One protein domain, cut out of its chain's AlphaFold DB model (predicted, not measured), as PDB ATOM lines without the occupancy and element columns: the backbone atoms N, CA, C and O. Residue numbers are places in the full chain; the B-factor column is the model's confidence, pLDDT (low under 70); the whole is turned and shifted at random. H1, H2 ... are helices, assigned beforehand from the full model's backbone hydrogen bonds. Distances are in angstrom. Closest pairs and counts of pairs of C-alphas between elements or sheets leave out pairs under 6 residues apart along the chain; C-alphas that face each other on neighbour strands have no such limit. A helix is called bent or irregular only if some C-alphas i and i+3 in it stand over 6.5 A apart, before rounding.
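Overview. This is residues 225 to 267 of the 434 residues of the protein "Mediator of RNA polymerase II transcription subunit 19" of Rachicladosporium antarcticum (UniProt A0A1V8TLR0). Read from its first residue, the printed part is a drawn-out rod with a loose head at one end, where two short helices, H1 and H2, meet beside the loop that joins them, and a longer helix, H3, at the other end. The long link of residues 243 to 253 strings H3 to the head, and residues 258 to 267, of which 258 to 264 belong to H3, stick out alone. The printed part has 43 residues with three named helices, in the order H1, H2, H3, and no named strand; the class is all helix, though under half of the residues, 20 of the 43, are in named elements. The whole is extended, with a radius of gyration of the C-alphas of 14.9 A and spans of 47 by 21 by 11 A.

Arrangement. Begin at H1, residues 225 to 228, and go on to H2, residues 238 to 242: the two touch, with 5 pairs of C-alphas within 8 A. Look there for their closest C-alphas, those of Trp 227 and Trp 239, 5.0 A apart; centre to centre the two helices are 9.2 A apart. Farther along lies H3, residues 254 to 264, which is apart from H1 and apart from H2. In the backbone, every O i to N i+4 pair of H2 is within hydrogen-bond range, and in H3 6 of 7 are. H1 is too short for such a pair, and its 1 pair of O i and N i+3 is not within range.

Along the chain. Find C-alpha 225 at (-34.913, 28.947, -33.991), where H1 begins; it ends at Asp 228. H1 is irregular, but only just: its first and last C-alphas, 225 and 228, are 6.7 A apart. H2 begins at C-alpha 238, at (-43.120, 26.807, -28.493), and measures 6.1 A from first to last C-alpha, ending at Arg 242. H3, the longest helix with 11 residues, starts at His 254 and runs 15.0 A to C-alpha 264 at (-26.682, 14.408, -4.669).

Size, cuts and confidence. The two C-alphas farthest apart are those of Gly 233, in the link from H1 to H2, and Leu 267, at 48.1 A. Without residues 258 to 267, which stand free, the body of 33 residues spans 36 by 18 by 11 A. The link from H1 to H2, 9 residues, is short, and the link from H2 to H3, 11 residues, is long. The printed part has no cut. The mean pLDDT of the printed part is 80.6; look for values under 70 at residues 245 to 247, 249 to 250 and 252.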
ATOM      1  N   ALA A 225     -34.536  27.559 -33.733       76.00
ATOM      2  CA  ALA A 225     -34.913  28.947 -33.991       76.00
ATOM      3  C   ALA A 225     -36.416  29.178 -33.765       76.00
ATOM      4  O   ALA A 225     -36.835  30.301 -33.491       76.00
ATOM      5  N   ASP A 226     -37.217  28.112 -33.846       81.56
ATOM      6  CA  ASP A 226     -38.654  28.170 -33.619       81.56
ATOM      7  C   ASP A 226     -39.035  28.182 -32.128       81.56
ATOM      8  O   ASP A 226     -40.199  28.418 -31.819       81.56
ATOM      9  N   TRP A 227     -38.102  27.994 -31.181       83.75
ATOM     10  CA  TRP A 227     -38.426  28.035 -29.745       83.75
ATOM     11  C   TRP A 227     -39.079  29.355 -29.316       83.75
ATOM     12  O   TRP A 227     -40.019  29.330 -28.521       83.75
ATOM     13  N   ASP A 228     -38.623  30.473 -29.885       79.88
ATOM     14  CA  ASP A 228     -39.131  31.821 -29.601       79.88
ATOM     15  C   ASP A 228     -40.378  32.172 -30.428       79.88
ATOM     16  O   ASP A 228     -41.002  33.220 -30.232       79.88
ATOM     17  N   ARG A 229     -40.767  31.311 -31.376       84.75
ATOM     18  CA  ARG A 229     -41.940  31.540 -32.213       84.75
ATOM     19  C   ARG A 229     -43.206  31.237 -31.419       84.75
ATOM     20  O   ARG A 229     -43.325  30.216 -30.742       84.75
ATOM     21  N   VAL A 230     -44.186  32.122 -31.556       84.00
ATOM     22  CA  VAL A 230     -45.544  31.905 -31.058       84.00
ATOM     23  C   VAL A 230     -46.340  31.188 -32.157       84.00
ATOM     24  O   VAL A 230     -46.422  31.711 -33.275       84.00
ATOM     25  N   PRO A 231     -46.881  29.983 -31.905       84.38
ATOM     26  CA  PRO A 231     -47.753  29.305 -32.855       84.38
ATOM     27  C   PRO A 231     -49.012  30.132 -33.133       84.38
ATOM     28  O   PRO A 231     -49.535  30.808 -32.247       84.38
ATOM     29  N   GLU A 232     -49.535  30.054 -34.356       80.62
ATOM     30  CA  GLU A 232     -50.783  30.736 -34.709       80.62
ATOM     31  C   GLU A 232     -51.940  30.213 -33.843       80.62
ATOM     32  O   GLU A 232     -52.281  29.031 -33.890       80.62
ATOM     33  N   GLY A 233     -52.532  31.098 -33.035       79.38
ATOM     34  CA  GLY A 233     -53.639  30.768 -32.130       79.38
ATOM     35  C   GLY A 233     -53.237  30.400 -30.696       79.38
ATOM     36  O   GLY A 233     -54.116  30.041 -29.917       79.38
ATOM     37  N   ALA A 234     -51.955  30.501 -30.335       79.81
ATOM     38  CA  ALA A 234     -51.490  30.386 -28.954       79.81
ATOM     39  C   ALA A 234     -50.954  31.733 -28.437       79.81
ATOM     40  O   ALA A 234     -50.376  32.502 -29.196       79.81
ATOM     41  N   ASP A 235     -51.092  31.985 -27.132       83.38
ATOM     42  CA  ASP A 235     -50.528  33.172 -26.459       83.38
ATOM     43  C   ASP A 235     -49.105  32.924 -25.918       83.38
ATOM     44  O   ASP A 235     -48.519  33.769 -25.243       83.38
ATOM     45  N   MET A 236     -48.556  31.732 -26.165       82.56
ATOM     46  CA  MET A 236     -47.319  31.237 -25.565       82.56
ATOM     47  C   MET A 236     -46.368  30.713 -26.642       82.56
ATOM     48  O   MET A 236     -46.806  30.198 -27.670       82.56
ATOM     49  N   THR A 237     -45.061  30.836 -26.408       85.31
ATOM     50  CA  THR A 237     -44.031  30.358 -27.344       85.31
ATOM     51  C   THR A 237     -44.003  28.826 -27.419       85.31
ATOM     52  O   THR A 237     -44.482  28.141 -26.511       85.31
ATOM     53  N   PHE A 238     -43.399  28.251 -28.465       82.94
ATOM     54  CA  PHE A 238     -43.120  26.807 -28.493       82.94
ATOM     55  C   PHE A 238     -42.297  26.352 -27.276       82.94
ATOM     56  O   PHE A 238     -42.502  25.237 -26.786       82.94
ATOM     57  N   TRP A 239     -41.428  27.221 -26.740       82.56
ATOM     58  CA  TRP A 239     -40.722  26.982 -25.477       82.56
ATOM     59  C   TRP A 239     -41.664  26.801 -24.304       82.56
ATOM     60  O   TRP A 239     -41.597  25.797 -23.600       82.56
ATOM     61  N   ASP A 240     -42.587  27.734 -24.138       83.00
ATOM     62  CA  ASP A 240     -43.537  27.727 -23.036       83.00
ATOM     63  C   ASP A 240     -44.553  26.580 -23.116       83.00
ATOM     64  O   ASP A 240     -44.969  26.049 -22.087       83.00
ATOM     65  N   LEU A 241     -44.935  26.179 -24.331       82.50
ATOM     66  CA  LEU A 241     -45.841  25.053 -24.565       82.50
ATOM     67  C   LEU A 241     -45.185  23.707 -24.253       82.50
ATOM     68  O   LEU A 241     -45.835  22.805 -23.726       82.50
ATOM     69  N   ARG A 242     -43.898  23.559 -24.582       80.31
ATOM     70  CA  ARG A 242     -43.144  22.325 -24.338       80.31
ATOM     71  C   ARG A 242     -42.616  22.239 -22.907       80.31
ATOM     72  O   ARG A 242     -42.557  21.141 -22.355       80.31
ATOM     73  N   PHE A 243     -42.246  23.368 -22.312       79.44
ATOM     74  CA  PHE A 243     -41.760  23.462 -20.939       79.44
ATOM     75  C   PHE A 243     -42.702  24.328 -20.097       79.44
ATOM     76  O   PHE A 243     -42.513  25.547 -20.000       79.44
ATOM     77  N   PRO A 244     -43.711  23.704 -19.457       73.12
ATOM     78  CA  PRO A 244     -44.681  24.430 -18.656       73.12
ATOM     79  C   PRO A 244     -44.004  25.161 -17.494       73.12
ATOM     80  O   PRO A 244     -42.935  24.780 -17.009       73.12
ATOM     81  N   TRP A 245     -44.663  26.219 -17.025       66.75
ATOM     82  CA  TRP A 245     -44.143  27.147 -16.017       66.75
ATOM     83  C   TRP A 245     -43.672  26.473 -14.714       66.75
ATOM     84  O   TRP A 245     -42.771  26.983 -14.055       66.75
ATOM     85  N   GLU A 246     -44.226  25.310 -14.371       64.12
ATOM     86  CA  GLU A 246     -43.881  24.531 -13.175       64.12
ATOM     87  C   GLU A 246     -42.439  23.999 -13.199       64.12
ATOM     88  O   GLU A 246     -41.810  23.856 -12.147       64.12
ATOM     89  N   VAL A 247     -41.906  23.745 -14.400       66.06
ATOM     90  CA  VAL A 247     -40.553  23.211 -14.640       66.06
ATOM     91  C   VAL A 247     -39.535  24.339 -14.862       66.06
ATOM     92  O   VAL A 247     -38.330  24.093 -14.918       66.06
ATOM     93  N   LYS A 248     -39.987  25.596 -14.963       70.00
ATOM     94  CA  LYS A 248     -39.088  26.745 -15.113       70.00
ATOM     95  C   LYS A 248     -38.280  26.960 -13.833       70.00
ATOM     96  O   LYS A 248     -38.792  26.836 -12.719       70.00
ATOM     97  N   LEU A 249     -37.003  27.313 -14.002       66.19
ATOM     98  CA  LEU A 249     -36.152  27.711 -12.882       66.19
ATOM     99  C   LEU A 249     -36.784  28.912 -12.158       66.19
ATOM    100  O   LEU A 249     -37.233  29.856 -12.804       66.19
ATOM    101  N   GLY A 250     -36.832  28.857 -10.824       68.31
ATOM    102  CA  GLY A 250     -37.483  29.869  -9.984       68.31
ATOM    103  C   GLY A 250     -38.950  29.595  -9.619       68.31
ATOM    104  O   GLY A 250     -39.573  30.442  -8.982       68.31
ATOM    105  N   SER A 251     -39.519  28.437  -9.981       73.25
ATOM    106  CA  SER A 251     -40.825  28.004  -9.459       73.25
ATOM    107  C   SER A 251     -40.747  27.637  -7.967       73.25
ATOM    108  O   SER A 251     -39.667  27.397  -7.430       73.25
ATOM    109  N   ALA A 252     -41.889  27.529  -7.279       69.12
ATOM    110  CA  ALA A 252     -41.941  27.181  -5.850       69.12
ATOM    111  C   ALA A 252     -41.246  25.842  -5.500       69.12
ATOM    112  O   ALA A 252     -40.848  25.621  -4.360       69.12
ATOM    113  N   ASN A 253     -41.065  24.957  -6.487       71.31
ATOM    114  CA  ASN A 253     -40.398  23.663  -6.328       71.31
ATOM    115  C   ASN A 253     -38.877  23.721  -6.561       71.31
ATOM    116  O   ASN A 253     -38.184  22.729  -6.323       71.31
ATOM    117  N   HIS A 254     -38.352  24.856  -7.025       79.56
ATOM    118  CA  HIS A 254     -36.945  25.033  -7.366       79.56
ATOM    119  C   HIS A 254     -36.030  24.854  -6.149       79.56
ATOM    120  O   HIS A 254     -35.070  24.092  -6.213       79.56
ATOM    121  N   ASP A 255     -36.367  25.462  -5.014       81.56
ATOM    122  CA  ASP A 255     -35.516  25.408  -3.817       81.56
ATOM    123  C   ASP A 255     -35.514  24.010  -3.185       81.56
ATOM    124  O   ASP A 255     -34.484  23.512  -2.725       81.56
ATOM    125  N   ALA A 256     -36.653  23.313  -3.245       83.00
ATOM    126  CA  ALA A 256     -36.749  21.915  -2.839       83.00
ATOM    127  C   ALA A 256     -35.939  20.985  -3.762       83.00
ATOM    128  O   ALA A 256     -35.412  19.968  -3.304       83.00
ATOM    129  N   LEU A 257     -35.834  21.314  -5.054       83.75
ATOM    130  CA  LEU A 257     -34.988  20.599  -6.007       83.75
ATOM    131  C   LEU A 257     -33.503  20.883  -5.750       83.75
ATOM    132  O   LEU A 257     -32.729  19.932  -5.675       83.75
ATOM    133  N   LEU A 258     -33.116  22.145  -5.538       85.88
ATOM    134  CA  LEU A 258     -31.745  22.526  -5.189       85.88
ATOM    135  C   LEU A 258     -31.271  21.812  -3.921       85.88
ATOM    136  O   LEU A 258     -30.225  21.174  -3.940       85.88
ATOM    137  N   GLY A 259     -32.092  21.773  -2.867       87.19
ATOM    138  CA  GLY A 259     -31.744  21.046  -1.641       87.19
ATOM    139  C   GLY A 259     -31.598  19.525  -1.827       87.19
ATOM    140  O   GLY A 259     -30.878  18.870  -1.067       87.19
ATOM    141  N   LYS A 260     -32.258  18.928  -2.831       88.69
ATOM    142  CA  LYS A 260     -32.035  17.522  -3.223       88.69
ATOM    143  C   LYS A 260     -30.756  17.367  -4.046       88.69
ATOM    144  O   LYS A 260     -30.041  16.387  -3.849       88.69
ATOM    145  N   LEU A 261     -30.461  18.319  -4.929       90.94
ATOM    146  CA  LEU A 261     -29.243  18.340  -5.735       90.94
ATOM    147  C   LEU A 261     -27.995  18.531  -4.868       90.94
ATOM    148  O   LEU A 261     -27.033  17.801  -5.068       90.94
ATOM    149  N   ASP A 262     -28.032  19.388  -3.849       90.25
ATOM    150  CA  ASP A 262     -26.916  19.583  -2.913       90.25
ATOM    151  C   ASP A 262     -26.523  18.276  -2.210       90.25
ATOM    152  O   ASP A 262     -25.342  17.957  -2.063       90.25
ATOM    153  N   LYS A 263     -27.519  17.461  -1.836       89.12
ATOM    154  CA  LYS A 263     -27.289  16.119  -1.278       89.12
ATOM    155  C   LYS A 263     -26.764  15.132  -2.323       89.12
ATOM    156  O   LYS A 263     -26.011  14.232  -1.974       89.12
ATOM    157  N   ALA A 264     -27.160  15.269  -3.586       91.50
ATOM    158  CA  ALA A 264     -26.682  14.408  -4.669       91.50
ATOM    159  C   ALA A 264     -25.237  14.745  -5.083       91.50
ATOM    160  O   ALA A 264     -24.457  13.845  -5.389       91.50
ATOM    161  N   PHE A 265     -24.863  16.027  -5.055       91.00
ATOM    162  CA  PHE A 265     -23.525  16.516  -5.395       91.00
ATOM    163  C   PHE A 265     -22.529  16.451  -4.230       91.00
ATOM    164  O   PHE A 265     -21.367  16.826  -4.404       91.00
ATOM    165  N   SER A 266     -22.924  15.933  -3.059       89.19
ATOM    166  CA  SER A 266     -22.000  15.699  -1.947       89.19
ATOM    167  C   SER A 266     -21.074  14.511  -2.250       89.19
ATOM    168  O   SER A 266     -21.307  13.373  -1.835       89.19
ATOM    169  N   LEU A 267     -20.018  14.773  -3.013       87.81
ATOM    170  CA  LEU A 267     -18.989  13.798  -3.355       87.81
ATOM    171  C   LEU A 267     -17.931  13.738  -2.247       87.81
ATOM    172  O   LEU A 267     -17.532  14.758  -1.683       87.81
TER     173      LEU A 267